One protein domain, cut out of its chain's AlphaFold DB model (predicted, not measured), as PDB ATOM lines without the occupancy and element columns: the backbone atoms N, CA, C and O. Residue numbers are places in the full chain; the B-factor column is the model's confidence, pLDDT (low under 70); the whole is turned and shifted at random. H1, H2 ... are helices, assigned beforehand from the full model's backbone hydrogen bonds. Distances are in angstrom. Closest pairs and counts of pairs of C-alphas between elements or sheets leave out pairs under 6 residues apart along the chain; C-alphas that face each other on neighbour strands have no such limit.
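Overview. This is residues 83 to 190 of the 309 residues of an uncharacterized protein of Chroococcidiopsis cubana SAG 39.79 (UniProt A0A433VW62). With little regular structure, this is a long, open frame of loops: helix H1 makes one end, and a loop-rich head with H2, H3 and H4 makes the other. The unnamed stretch 160 to 190 runs from the head back toward H1, whose residues 85 to 90 stick out. The printed part has 108 residues with four named helices, H1 to H4 in chain order, and no named strand; the class is all helix, with 42 residues in named elements. It is an extended rod, radius of gyration of the C-alphas 20.7 A, spans 71 by 30 by 18 A.

Along the chain. H1, residues 85 to 105, is 30.5 A long and begins at C-alpha 85 (81.185, 102.202, 41.932). H2 is residues 116 to 119, 4.7 A. H3, residues 141 to 153, is 18.2 A long. H4, residues 156 to 159, 5.1 A, ends at C-alpha 159 (38.155, 87.768, 34.062).

Arrangement. H1 touches no helix, and neither does H2. H3 touches H4 with residues 146 to 151 alone; the closest C-alphas, of Ala 150 and Asp 158, are 4.8 A apart. Every O i to N i+4 pair is within hydrogen-bond range in H1 and H3; H2 and H4 are too short for one.

Size, cuts and confidence. The C-alphas farthest apart, of Thr 84 and Asn 135, are 70.9 A apart. The printed part has no cut. The link from H2 to H3 is long. No printed residue is under 70 in pLDDT.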
ATOM      1  N   LEU A  83      87.097  99.454  38.145       88.69
ATOM      2  CA  LEU A  83      86.099 100.512  37.996       88.69
ATOM      3  C   LEU A  83      85.715 101.072  39.368       88.69
ATOM      4  O   LEU A  83      85.685 100.350  40.371       88.69
ATOM      5  N   THR A  84      85.377 102.354  39.397       91.12
ATOM      6  CA  THR A  84      84.664 102.979  40.512       91.12
ATOM      7  C   THR A  84      83.220 102.474  40.584       91.12
ATOM      8  O   THR A  84      82.663 101.991  39.595       91.12
ATOM      9  N   ASP A  85      82.587 102.607  41.751       90.06
ATOM     10  CA  ASP A  85      81.185 102.202  41.932       90.06
ATOM     11  C   ASP A  85      80.232 102.961  40.991       90.06
ATOM     12  O   ASP A  85      79.253 102.394  40.502       90.06
ATOM     13  N   GLU A  86      80.547 104.223  40.682       91.94
ATOM     14  CA  GLU A  86      79.786 105.058  39.748       91.94
ATOM     15  C   GLU A  86      79.887 104.535  38.309       91.94
ATOM     16  O   GLU A  86      78.869 104.325  37.650       91.94
ATOM     17  N   GLU A  87      81.104 104.243  37.840       93.25
ATOM     18  CA  GLU A  87      81.331 103.659  36.512       93.25
ATOM     19  C   GLU A  87      80.676 102.280  36.386       93.25
ATOM     20  O   GLU A  87      80.124 101.942  35.340       93.25
ATOM     21  N   PHE A  88      80.706 101.471  37.451       93.62
ATOM     22  CA  PHE A  88      80.050 100.167  37.455       93.62
ATOM     23  C   PHE A  88      78.525 100.300  37.343       93.62
ATOM     24  O   PHE A  88      77.899  99.579  36.557       93.62
ATOM     25  N   ARG A  89      77.923 101.243  38.082       95.06
ATOM     26  CA  ARG A  89      76.486 101.548  38.003       95.06
ATOM     27  C   ARG A  89      76.088 102.016  36.605       95.06
ATOM     28  O   ARG A  89      75.104 101.507  36.063       95.06
ATOM     29  N   GLU A  90      76.855 102.929  36.017       97.31
ATOM     30  CA  GLU A  90      76.585 103.447  34.673       97.31
ATOM     31  C   GLU A  90      76.724 102.349  33.611       97.31
ATOM     32  O   GLU A  90      75.831 102.159  32.784       97.31
ATOM     33  N   ASN A  91      77.772 101.525  33.684       96.69
ATOM     34  CA  ASN A  91      77.943 100.389  32.777       96.69
ATOM     35  C   ASN A  91      76.767  99.402  32.850       96.69
ATOM     36  O   ASN A  91      76.294  98.924  31.815       96.69
ATOM     37  N   ALA A  92      76.264  99.111  34.053       96.88
ATOM     38  CA  ALA A  92      75.103  98.243  34.230       96.88
ATOM     39  C   ALA A  92      73.834  98.834  33.593       96.88
ATOM     40  O   ALA A  92      73.072  98.099  32.959       96.88
ATOM     41  N   TYR A  93      73.616 100.146  33.727       98.00
ATOM     42  CA  TYR A  93      72.520 100.846  33.055       98.00
ATOM     43  C   TYR A  93      72.649 100.744  31.529       98.00
ATOM     44  O   TYR A  93      71.727 100.266  30.865       98.00
ATOM     45  N   GLN A  94      73.818 101.080  30.981       98.25
ATOM     46  CA  GLN A  94      74.069 101.062  29.538       98.25
ATOM     47  C   GLN A  94      73.866  99.676  28.916       98.25
ATOM     48  O   GLN A  94      73.252  99.559  27.856       98.25
ATOM     49  N   VAL A  95      74.333  98.604  29.568       98.12
ATOM     50  CA  VAL A  95      74.124  97.230  29.072       98.12
ATOM     51  C   VAL A  95      72.639  96.865  29.043       98.12
ATOM     52  O   VAL A  95      72.179  96.268  28.071       98.12
ATOM     53  N   ARG A  96      71.868  97.251  30.067       98.12
ATOM     54  CA  ARG A  96      70.420  96.983  30.123       98.12
ATOM     55  C   ARG A  96      69.659  97.753  29.048       98.12
ATOM     56  O   ARG A  96      68.817  97.163  28.379       98.12
ATOM     57  N   VAL A  97      69.987  99.031  28.842       97.88
ATOM     58  CA  VAL A  97      69.390  99.853  27.777       97.88
ATOM     59  C   VAL A  97      69.693  99.260  26.404       97.88
ATOM     60  O   VAL A  97      68.770  99.064  25.618       97.88
ATOM     61  N   LYS A  98      70.953  98.892  26.135       97.81
ATOM     62  CA  LYS A  98      71.352  98.264  24.866       97.81
ATOM     63  C   LYS A  98      70.630  96.938  24.620       97.81
ATOM     64  O   LYS A  98      70.164  96.700  23.512       97.81
ATOM     65  N   ALA A  99      70.498  96.090  25.643       97.50
ATOM     66  CA  ALA A  99      69.757  94.834  25.527       97.50
ATOM     67  C   ALA A  99      68.263  95.071  25.239       97.50
ATOM     68  O   ALA A  99      67.690  94.417  24.369       97.50
ATOM     69  N   ALA A 100      67.640  96.037  25.921       96.69
ATOM     70  CA  ALA A 100      66.248  96.409  25.678       96.69
ATOM     71  C   ALA A 100      66.033  96.976  24.263       96.69
ATOM     72  O   ALA A 100      65.039  96.651  23.618       96.69
ATOM     73  N   GLN A 101      66.976  97.781  23.759       96.88
ATOM     74  CA  GLN A 101      66.961  98.293  22.385       96.88
ATOM     75  C   GLN A 101      67.057  97.158  21.361       96.88
ATOM     76  O   GLN A 101      66.183  97.055  20.505       96.88
ATOM     77  N   ALA A 102      68.033  96.257  21.509       96.62
ATOM     78  CA  ALA A 102      68.206  95.120  20.604       96.62
ATOM     79  C   ALA A 102      66.955  94.222  20.543       96.62
ATOM     80  O   ALA A 102      66.537  93.802  19.468       96.62
ATOM     81  N   ASN A 103      66.309  93.971  21.689       96.19
ATOM     82  CA  ASN A 103      65.065  93.199  21.729       96.19
ATOM     83  C   ASN A 103      63.897  93.939  21.066       96.19
ATOM     84  O   ASN A 103      63.077  93.305  20.410       96.19
ATOM     85  N   ARG A 104      63.810  95.265  21.225       95.06
ATOM     86  CA  ARG A 104      62.765  96.096  20.604       95.06
ATOM     87  C   ARG A 104      62.904  96.174  19.082       95.06
ATOM     88  O   ARG A 104      61.897  96.300  18.394       95.06
ATOM     89  N   GLU A 105      64.129  96.144  18.567       95.94
ATOM     90  CA  GLU A 105      64.414  96.218  17.128       95.94
ATOM     91  C   GLU A 105      64.011  94.946  16.372       95.94
ATOM     92  O   GLU A 105      63.779  94.996  15.163       95.94
ATOM     93  N   LEU A 106      63.879  93.812  17.068       93.69
ATOM     94  CA  LEU A 106      63.365  92.586  16.470       93.69
ATOM     95  C   LEU A 106      61.861  92.717  16.185       93.69
ATOM     96  O   LEU A 106      61.082  92.994  17.105       93.69
ATOM     97  N   PRO A 107      61.426  92.497  14.931       92.19
ATOM     98  CA  PRO A 107      60.042  92.710  14.543       92.19
ATOM     99  C   PRO A 107      59.106  91.704  15.214       92.19
ATOM    100  O   PRO A 107      59.466  90.558  15.480       92.19
ATOM    101  N   ILE A 108      57.861  92.128  15.407       91.88
ATOM    102  CA  ILE A 108      56.759  91.219  15.715       91.88
ATOM    103  C   ILE A 108      56.360  90.534  14.408       91.88
ATOM    104  O   ILE A 108      55.918  91.187  13.460       91.88
ATOM    105  N   LEU A 109      56.556  89.220  14.348       89.12
ATOM    106  CA  LEU A 109      56.106  88.407  13.225       89.12
ATOM    107  C   LEU A 109      54.572  88.230  13.269       89.12
ATOM    108  O   LEU A 109      53.988  88.284  14.352       89.12
ATOM    109  N   PRO A 110      53.900  88.027  12.121       89.12
ATOM    110  CA  PRO A 110      52.457  87.790  12.090       89.12
ATOM    111  C   PRO A 110      52.039  86.525  12.852       89.12
ATOM    112  O   PRO A 110      52.737  85.514  12.803       89.12
ATOM    113  N   HIS A 111      50.851  86.570  13.462       90.38
ATOM    114  CA  HIS A 111      50.211  85.450  14.168       90.38
ATOM    115  C   HIS A 111      48.887  85.088  13.487       90.38
ATOM    116  O   HIS A 111      47.829  85.532  13.935       90.38
ATOM    117  N   PRO A 112      48.916  84.376  12.348       90.94
ATOM    118  CA  PRO A 112      47.691  83.993  11.659       90.94
ATOM    119  C   PRO A 112      46.921  82.937  12.462       90.94
ATOM    120  O   PRO A 112      47.510  81.990  12.983       90.94
ATOM    121  N   THR A 113      45.597  83.072  12.510       94.44
ATOM    122  CA  THR A 113      44.714  81.971  12.913       94.44
ATOM    123  C   THR A 113      44.570  80.980  11.753       94.44
ATOM    124  O   THR A 113      44.949  81.266  10.613       94.44
ATOM    125  N   ASN A 114      44.015  79.800  12.029       95.94
ATOM    126  CA  ASN A 114      43.627  78.846  10.986       95.94
ATOM    127  C   ASN A 114      42.217  79.134  10.410       95.94
ATOM    128  O   ASN A 114      41.799  78.483   9.452       95.94
ATOM    129  N   GLY A 115      41.511  80.128  10.970       97.56
ATOM    130  CA  GLY A 115      40.184  80.587  10.551       97.56
ATOM    131  C   GLY A 115      39.006  79.737  11.035       97.56
ATOM    132  O   GLY A 115      37.879  79.969  10.600       97.56
ATOM    133  N   ASP A 116      39.231  78.725  11.876       98.31
ATOM    134  CA  ASP A 116      38.148  77.834  12.305       98.31
ATOM    135  C   ASP A 116      37.215  78.471  13.349       98.31
ATOM    136  O   ASP A 116      36.027  78.149  13.378       98.31
ATOM    137  N   GLU A 117      37.707  79.404  14.169       97.44
ATOM    138  CA  GLU A 117      36.876  80.124  15.148       97.44
ATOM    139  C   GLU A 117      35.736  80.896  14.458       97.44
ATOM    140  O   GLU A 117      34.586  80.876  14.911       97.44
ATOM    141  N   GLU A 118      36.047  81.553  13.338       97.06
ATOM    142  CA  GLU A 118      35.079  82.279  12.517       97.06
ATOM    143  C   GLU A 118      34.231  81.348  11.649       97.06
ATOM    144  O   GLU A 118      33.085  81.670  11.348       97.06
ATOM    145  N   ARG A 119      34.785  80.203  11.233       98.06
ATOM    146  CA  ARG A 119      34.099  79.242  10.361       98.06
ATOM    147  C   ARG A 119      32.932  78.543  11.049       98.06
ATOM    148  O   ARG A 119      31.936  78.258  10.388       98.06
ATOM    149  N   TYR A 120      33.074  78.217  12.332       97.94
ATOM    150  CA  TYR A 120      32.063  77.470  13.077       97.94
ATOM    151  C   TYR A 120      31.366  78.370  14.093       97.94
ATOM    152  O   TYR A 120      31.949  78.771  15.105       97.94
ATOM    153  N   ASP A 121      30.089  78.664  13.849       97.50
ATOM    154  CA  ASP A 121      29.292  79.547  14.706       97.50
ATOM    155  C   ASP A 121      29.248  79.055  16.158       97.50
ATOM    156  O   ASP A 121      29.452  79.852  17.074       97.50
ATOM    157  N   ASN A 122      29.122  77.740  16.357       97.12
ATOM    158  CA  ASN A 122      29.102  77.052  17.655       97.12
ATOM    159  C   ASN A 122      30.490  76.852  18.307       97.12
ATOM    160  O   ASN A 122      30.578  76.260  19.381       97.12
ATOM    161  N   LYS A 123      31.579  77.341  17.690       98.06
ATOM    162  CA  LYS A 123      32.949  77.340  18.253       98.06
ATOM    163  C   LYS A 123      33.511  75.948  18.585       98.06
ATOM    164  O   LYS A 123      34.391  75.818  19.433       98.06
ATOM    165  N   ILE A 124      33.067  74.911  17.872       97.06
ATOM    166  CA  ILE A 124      33.520  73.515  18.067       97.06
ATOM    167  C   ILE A 124      35.020  73.293  17.838       97.06
ATOM    168  O   ILE A 124      35.578  72.312  18.319       97.06
ATOM    169  N   ALA A 125      35.679  74.194  17.111       97.06
ATOM    170  CA  ALA A 125      37.107  74.137  16.811       97.06
ATOM    171  C   ALA A 125      37.943  75.097  17.682       97.06
ATOM    172  O   ALA A 125      39.070  75.442  17.332       97.06
ATOM    173  N   THR A 126      37.393  75.553  18.811       97.00
ATOM    174  CA  THR A 126      38.044  76.485  19.737       97.00
ATOM    175  C   THR A 126      38.131  75.873  21.135       97.00
ATOM    176  O   THR A 126      37.208  75.192  21.581       97.00
ATOM    177  N   ASP A 127      39.229  76.120  21.863       95.19
ATOM    178  CA  ASP A 127      39.332  75.676  23.259       95.19
ATOM    179  C   ASP A 127      38.374  76.480  24.144       95.19
ATOM    180  O   ASP A 127      38.609  77.642  24.472       95.19
ATOM    181  N   THR A 128      37.282  75.832  24.526       96.06
ATOM    182  CA  THR A 128      36.228  76.387  25.380       96.06
ATOM    183  C   THR A 128      36.171  75.681  26.732       96.06
ATOM    184  O   THR A 128      35.222  75.859  27.497       96.06
ATOM    185  N   ARG A 129      37.182  74.862  27.064       94.62
ATOM    186  CA  ARG A 129      37.198  74.084  28.309       94.62
ATOM    187  C   ARG A 129      37.117  74.995  29.528       94.62
ATOM    188  O   ARG A 129      37.868  75.953  29.675       94.62
ATOM    189  N   GLY A 130      36.236  74.627  30.452       94.00
ATOM    190  CA  GLY A 130      35.981  75.391  31.671       94.00
ATOM    191  C   GLY A 130      34.846  76.404  31.539       94.00
ATOM    192  O   GLY A 130      34.392  76.895  32.570       94.00
ATOM    193  N   LEU A 131      34.342  76.669  30.330       97.06
ATOM    194  CA  LEU A 131      33.072  77.365  30.110       97.06
ATOM    195  C   LEU A 131      31.889  76.381  30.216       97.06
ATOM    196  O   LEU A 131      32.121  75.174  30.263       97.06
ATOM    197  N   PRO A 132      30.637  76.860  30.326       97.75
ATOM    198  CA  PRO A 132      29.449  76.015  30.259       97.75
ATOM    199  C   PRO A 132      29.250  75.425  28.860       97.75
ATOM    200  O   PRO A 132      29.439  76.124  27.862       97.75
ATOM    201  N   HIS A 133      28.803  74.170  28.805       97.94
ATOM    202  CA  HIS A 133      28.476  73.452  27.572       97.94
ATOM    203  C   HIS A 133      27.099  72.801  27.666       97.94
ATOM    204  O   HIS A 133      26.597  72.544  28.764       97.94
ATOM    205  N   ASP A 134      26.503  72.524  26.513       96.69
ATOM    206  CA  ASP A 134      25.291  71.719  26.404       96.69
ATOM    207  C   ASP A 134      25.584  70.200  26.456       96.69
ATOM    208  O   ASP A 134      26.708  69.757  26.701       96.69
ATOM    209  N   ASN A 135      24.559  69.375  26.218       96.88
ATOM    210  CA  ASN A 135      24.687  67.913  26.255       96.88
ATOM    211  C   ASN A 135      25.495  67.320  25.084       96.88
ATOM    212  O   ASN A 135      25.872  66.149  25.150       96.88
ATOM    213  N   LEU A 136      25.726  68.085  24.014       96.25
ATOM    214  CA  LEU A 136      26.549  67.689  22.870       96.25
ATOM    215  C   LEU A 136      28.009  68.134  23.039       96.25
ATOM    216  O   LEU A 136      28.874  67.691  22.285       96.25
ATOM    217  N   GLY A 137      28.290  68.962  24.050       96.44
ATOM    218  CA  GLY A 137      29.604  69.543  24.292       96.44
ATOM    219  C   GLY A 137      29.841  70.845  23.528       96.44
ATOM    220  O   GLY A 137      30.988  71.280  23.434       96.44
ATOM    221  N   GLU A 138      28.796  71.482  22.992       97.75
ATOM    222  CA  GLU A 138      28.891  72.808  22.379       97.75
ATOM    223  C   GLU A 138      28.860  73.895  23.457       97.75
ATOM    224  O   GLU A 138      28.165  73.771  24.466       97.75
ATOM    225  N   VAL A 139      29.655  74.953  23.284       98.19
ATOM    226  CA  VAL A 139      29.803  76.003  24.301       98.19
ATOM    227  C   VAL A 139      28.576  76.915  24.348       98.19
ATOM    228  O   VAL A 139      28.023  77.288  23.313       98.19
ATOM    229  N   ASP A 140      28.199  77.375  25.542       97.94
ATOM    230  CA  ASP A 140      27.283  78.509  25.668       97.94
ATOM    231  C   ASP A 140      27.932  79.781  25.083       97.94
ATOM    232  O   ASP A 140      28.921  80.315  25.600       97.94
ATOM    233  N   LEU A 141      27.366  80.288  23.984       97.50
ATOM    234  CA  LEU A 141      27.937  81.422  23.252       97.50
ATOM    235  C   LEU A 141      27.928  82.732  24.057       97.50
ATOM    236  O   LEU A 141      28.754  83.610  23.801       97.50
ATOM    237  N   ASN A 142      27.045  82.885  25.048       96.12
ATOM    238  CA  ASN A 142      27.066  84.069  25.909       96.12
ATOM    239  C   ASN A 142      28.292  84.043  26.827       96.12
ATOM    240  O   ASN A 142      29.021  85.034  26.904       96.12
ATOM    241  N   ALA A 143      28.565  82.904  27.468       96.25
ATOM    242  CA  ALA A 143      29.762  82.695  28.276       96.25
ATOM    243  C   ALA A 143      31.040  82.859  27.439       96.25
ATOM    244  O   ALA A 143      31.978  83.532  27.878       96.25
ATOM    245  N   TYR A 144      31.050  82.336  26.209       97.38
ATOM    246  CA  TYR A 144      32.143  82.543  25.258       97.38
ATOM    247  C   TYR A 144      32.390  84.031  24.964       97.38
ATOM    248  O   TYR A 144      33.520  84.511  25.045       97.38
ATOM    249  N   ASN A 145      31.335  84.802  24.696       96.06
ATOM    250  CA  ASN A 145      31.459  86.235  24.427       96.06
ATOM    251  C   ASN A 145      32.000  87.020  25.634       96.06
ATOM    252  O   ASN A 145      32.793  87.950  25.456       96.06
ATOM    253  N   PHE A 146      31.634  86.641  26.864       95.12
ATOM    254  CA  PHE A 146      32.242  87.211  28.073       95.12
ATOM    255  C   PHE A 146      33.726  86.857  28.200       95.12
ATOM    256  O   PHE A 146      34.526  87.728  28.546       95.12
ATOM    257  N   PHE A 147      34.110  85.623  27.864       95.56
ATOM    258  CA  PHE A 147      35.513  85.213  27.823       95.56
ATOM    259  C   PHE A 147      36.322  86.042  26.815       95.56
ATOM    260  O   PHE A 147      37.332  86.643  27.184       95.56
ATOM    261  N   ILE A 148      35.838  86.185  25.578       95.62
ATOM    262  CA  ILE A 148      36.491  87.020  24.557       95.62
ATOM    263  C   ILE A 148      36.566  88.488  24.988       95.62
ATOM    264  O   ILE A 148      37.581  89.152  24.763       95.62
ATOM    265  N   LYS A 149      35.527  89.011  25.649       95.94
ATOM    266  CA  LYS A 149      35.556  90.364  26.215       95.94
ATOM    267  C   LYS A 149      36.674  90.517  27.250       95.94
ATOM    268  O   LYS A 149      37.402  91.505  27.179       95.94
ATOM    269  N   ALA A 150      36.824  89.563  28.168       95.50
ATOM    270  CA  ALA A 150      37.872  89.594  29.188       95.50
ATOM    271  C   ALA A 150      39.279  89.547  28.568       95.50
ATOM    272  O   ALA A 150      40.141  90.345  28.935       95.50
ATOM    273  N   LEU A 151      39.490  88.690  27.561       94.00
ATOM    274  CA  LEU A 151      40.754  88.641  26.817       94.00
ATOM    275  C   LEU A 151      41.077  89.976  26.133       94.00
ATOM    276  O   LEU A 151      42.223  90.420  26.160       94.00
ATOM    277  N   ARG A 152      40.075  90.633  25.537       94.44
ATOM    278  CA  ARG A 152      40.249  91.927  24.859       94.44
ATOM    279  C   ARG A 152      40.495  93.079  25.826       94.44
ATOM    280  O   ARG A 152      41.250  93.986  25.487       94.44
ATOM    281  N   SER A 153      39.844  93.084  26.988       95.06
ATOM    282  CA  SER A 153      40.007  94.168  27.960       95.06
ATOM    283  C   SER A 153      41.288  94.031  28.775       95.06
ATOM    284  O   SER A 153      41.835  95.038  29.218       95.06
ATOM    285  N   GLY A 154      41.755  92.799  29.003       92.62
ATOM    286  CA  GLY A 154      42.872  92.518  29.904       92.62
ATOM    287  C   GLY A 154      42.579  92.874  31.368       92.62
ATOM    288  O   GLY A 154      43.488  92.854  32.197       92.62
ATOM    289  N   SER A 155      41.330  93.221  31.697       92.81
ATOM    290  CA  SER A 155      40.929  93.670  33.030       92.81
ATOM    291  C   SER A 155      40.669  92.481  33.941       92.81
ATOM    292  O   SER A 155      39.857  91.615  33.615       92.81
ATOM    293  N   PHE A 156      41.292  92.484  35.119       92.94
ATOM    294  CA  PHE A 156      41.070  91.462  36.141       92.94
ATOM    295  C   PHE A 156      39.578  91.302  36.482       92.94
ATOM    296  O   PHE A 156      39.072  90.185  36.526       92.94
ATOM    297  N   ASP A 157      38.850  92.414  36.603       94.38
ATOM    298  CA  ASP A 157      37.418  92.405  36.913       94.38
ATOM    299  C   ASP A 157      36.569  91.741  35.824       94.38
ATOM    300  O   ASP A 157      35.493  91.225  36.115       94.38
ATOM    301  N   ASP A 158      36.999  91.779  34.561       95.25
ATOM    302  CA  ASP A 158      36.287  91.084  33.488       95.25
ATOM    303  C   ASP A 158      36.606  89.586  33.479       95.25
ATOM    304  O   ASP A 158      35.714  88.793  33.185       95.25
ATOM    305  N   PHE A 159      37.821  89.184  33.872       94.06
ATOM    306  CA  PHE A 159      38.155  87.768  34.062       94.06
ATOM    307  C   PHE A 159      37.346  87.129  35.196       94.06
ATOM    308  O   PHE A 159      36.862  86.010  35.039       94.06
ATOM    309  N   GLU A 160      37.126  87.843  36.301       93.31
ATOM    310  CA  GLU A 160      36.300  87.351  37.417       93.31
ATOM    311  C   GLU A 160      34.806  87.228  37.057       93.31
ATOM    312  O   GLU A 160      34.059  86.528  37.739       93.31
ATOM    313  N   LYS A 161      34.353  87.868  35.969       92.81
ATOM    314  CA  LYS A 161      32.971  87.763  35.462       92.81
ATOM    315  C   LYS A 161      32.765  86.608  34.482       92.81
ATOM    316  O   LYS A 161      31.632  86.385  34.053       92.81
ATOM    317  N   ILE A 162      33.822  85.896  34.090       93.94
ATOM    318  CA  ILE A 162      33.690  84.758  33.179       93.94
ATOM    319  C   ILE A 162      32.851  83.679  33.864       93.94
ATOM    320  O   ILE A 162      33.169  83.212  34.957       93.94
ATOM    321  N   THR A 163      31.774  83.266  33.200       94.94
ATOM    322  CA  THR A 163      30.941  82.166  33.688       94.94
ATOM    323  C   THR A 163      31.685  80.849  33.492       94.94
ATOM    324  O   THR A 163      32.128  80.548  32.385       94.94
ATOM    325  N   LEU A 164      31.819  80.064  34.561       96.19
ATOM    326  CA  LEU A 164      32.463  78.753  34.524       96.19
ATOM    327  C   LEU A 164      31.419  77.644  34.365       96.19
ATOM    328  O   LEU A 164      30.359  77.690  34.984       96.19
ATOM    329  N   GLY A 165      31.752  76.612  33.590       95.00
ATOM    330  CA  GLY A 165      30.930  75.405  33.426       95.00
ATOM    331  C   GLY A 165      31.035  74.407  34.581       95.00
ATOM    332  O   GLY A 165      30.403  73.356  34.554       95.00
ATOM    333  N   GLY A 166      31.845  74.703  35.599       93.50
ATOM    334  CA  GLY A 166      32.043  73.844  36.761       93.50
ATOM    335  C   GLY A 166      32.872  74.524  37.849       93.50
ATOM    336  O   GLY A 166      33.082  75.732  37.836       93.50
ATOM    337  N   THR A 167      33.373  73.737  38.803       92.62
ATOM    338  CA  THR A 167      34.139  74.253  39.956       92.62
ATOM    339  C   THR A 167      35.608  74.538  39.645       92.62
ATOM    340  O   THR A 167      36.297  75.202  40.423       92.62
ATOM    341  N   ARG A 168      36.122  74.021  38.524       91.44
ATOM    342  CA  ARG A 168      37.525  74.178  38.141       91.44
ATOM    343  C   ARG A 168      37.743  75.543  37.493       91.44
ATOM    344  O   ARG A 168      37.070  75.895  36.534       91.44
ATOM    345  N   LYS A 169      38.724  76.282  38.007       92.81
ATOM    346  CA  LYS A 169      39.115  77.595  37.481       92.81
ATOM    347  C   LYS A 169      39.906  77.477  36.177       92.81
ATOM    348  O   LYS A 169      40.611  76.487  35.963       92.81
ATOM    349  N   LEU A 170      39.849  78.535  35.366       92.81
ATOM    350  CA  LEU A 170      40.741  78.721  34.221       92.81
ATOM    351  C   LEU A 170      42.195  78.844  34.698       92.81
ATOM    352  O   LEU A 170      42.489  79.512  35.692       92.81
ATOM    353  N   VAL A 171      43.116  78.192  33.989       93.06
ATOM    354  CA  VAL A 171      44.533  78.154  34.370       93.06
ATOM    355  C   VAL A 171      45.256  79.356  33.768       93.06
ATOM    356  O   VAL A 171      45.552  79.376  32.580       93.06
ATOM    357  N   ASN A 172      45.559  80.343  34.614       92.06
ATOM    358  CA  ASN A 172      46.365  81.527  34.292       92.06
ATOM    359  C   ASN A 172      45.976  82.267  32.983       92.06
ATOM    360  O   ASN A 172      46.852  82.539  32.158       92.06
ATOM    361  N   PRO A 173      44.695  82.644  32.786       90.50
ATOM    362  CA  PRO A 173      44.257  83.298  31.549       90.50
ATOM    363  C   PRO A 173      44.853  84.710  31.358       90.50
ATOM    364  O   PRO A 173      44.871  85.226  30.247       90.50
ATOM    365  N   ILE A 174      45.388  85.316  32.425       90.69
ATOM    366  CA  ILE A 174      46.037  86.639  32.419       90.69
ATOM    367  C   ILE A 174      47.556  86.586  32.204       90.69
ATOM    368  O   ILE A 174      48.178  87.618  31.964       90.69
ATOM    369  N   GLY A 175      48.170  85.402  32.297       89.81
ATOM    370  CA  GLY A 175      49.623  85.228  32.219       89.81
ATOM    371  C   GLY A 175      50.288  85.884  31.001       89.81
ATOM    372  O   GLY A 175      51.328  86.525  31.173       89.81
ATOM    373  N   PRO A 176      49.701  85.796  29.791       88.50
ATOM    374  CA  PRO A 176      50.260  86.424  28.593       88.50
ATOM    375  C   PRO A 176      50.356  87.960  28.630       88.50
ATOM    376  O   PRO A 176      51.066  88.530  27.808       88.50
ATOM    377  N   LEU A 177      49.678  88.636  29.567       89.00
ATOM    378  CA  LEU A 177      49.715  90.100  29.707       89.00
ATOM    379  C   LEU A 177      50.959  90.603  30.462       89.00
ATOM    380  O   LEU A 177      51.191  91.808  30.551       89.00
ATOM    381  N   ALA A 178      51.755  89.698  31.036       89.94
ATOM    382  CA  ALA A 178      52.921  90.060  31.829       89.94
ATOM    383  C   ALA A 178      54.064  90.634  30.971       89.94
ATOM    384  O   ALA A 178      54.431  90.092  29.928       89.94
ATOM    385  N   ILE A 179      54.698  91.701  31.469       90.19
ATOM    386  CA  ILE A 179      55.889  92.300  30.853       90.19
ATOM    387  C   ILE A 179      57.141  91.700  31.495       90.19
ATOM    388  O   ILE A 179      57.338  91.781  32.708       90.19
ATOM    389  N   SER A 180      58.012  91.124  30.668       90.75
ATOM    390  CA  SER A 180      59.303  90.595  31.109       90.75
ATOM    391  C   SER A 180      60.370  91.690  31.118       90.75
ATOM    392  O   SER A 180      60.479  92.469  30.177       90.75
ATOM    393  N   LEU A 181      61.199  91.725  32.166       93.38
ATOM    394  CA  LEU A 181      62.317  92.679  32.279       93.38
ATOM    395  C   LEU A 181      63.507  92.342  31.364       93.38
ATOM    396  O   LEU A 181      64.427  93.143  31.219       93.38
ATOM    397  N   GLN A 182      63.520  91.139  30.793       93.06
ATOM    398  CA  GLN A 182      64.594  90.629  29.953       93.06
ATOM    399  C   GLN A 182      64.028  89.729  28.856       93.06
ATOM    400  O   GLN A 182      62.969  89.128  29.025       93.06
ATOM    401  N   GLY A 183      64.789  89.584  27.772       92.62
ATOM    402  CA  GLY A 183      64.387  88.769  26.629       92.62
ATOM    403  C   GLY A 183      63.302  89.422  25.775       92.62
ATOM    404  O   GLY A 183      62.969  90.598  25.946       92.62
ATOM    405  N   LEU A 184      62.802  88.650  24.813       92.56
ATOM    406  CA  LEU A 184      61.713  89.075  23.943       92.56
ATOM    407  C   LEU A 184      60.375  88.961  24.673       92.56
ATOM    408  O   LEU A 184      60.186  88.107  25.540       92.56
ATOM    409  N   THR A 185      59.439  89.818  24.291       90.12
ATOM    410  CA  THR A 185      58.055  89.748  24.767       90.12
ATOM    411  C   THR A 185      57.296  88.626  24.047       90.12
ATOM    412  O   THR A 185      57.632  88.320  22.901       90.12
ATOM    413  N   PRO A 186      56.268  88.005  24.664       89.56
ATOM    414  CA  PRO A 186      55.547  86.879  24.063       89.56
ATOM    415  C   PRO A 186      55.079  87.095  22.610       89.56
ATOM    416  O   PRO A 186      55.301  86.197  21.798       89.56
ATOM    417  N   PRO A 187      54.544  88.273  22.214       89.81
ATOM    418  CA  PRO A 187      54.131  88.515  20.829       89.81
ATOM    419  C   PRO A 187      55.271  88.454  19.804       89.81
ATOM    420  O   PRO A 187      55.013  88.361  18.610       89.81
ATOM    421  N   GLN A 188      56.535  88.519  20.224       91.81
ATOM    422  CA  GLN A 188      57.681  88.438  19.314       91.81
ATOM    423  C   GLN A 188      58.045  86.993  18.933       91.81
ATOM    424  O   GLN A 188      58.870  86.792  18.043       91.81
ATOM    425  N   PHE A 189      57.432  85.983  19.560       90.56
ATOM    426  CA  PHE A 189      57.619  84.574  19.209       90.56
ATOM    427  C   PHE A 189      56.464  84.079  18.343       90.56
ATOM    428  O   PHE A 189      55.392  83.780  18.859       90.56
ATOM    429  N   ALA A 190      56.670  83.971  17.030       91.06
ATOM    430  CA  ALA A 190      55.649  83.415  16.147       91.06
ATOM    431  C   ALA A 190      55.529  81.897  16.278       91.06
ATOM    432  O   ALA A 190      56.525  81.173  16.365       91.06
TER     433      ALA A 190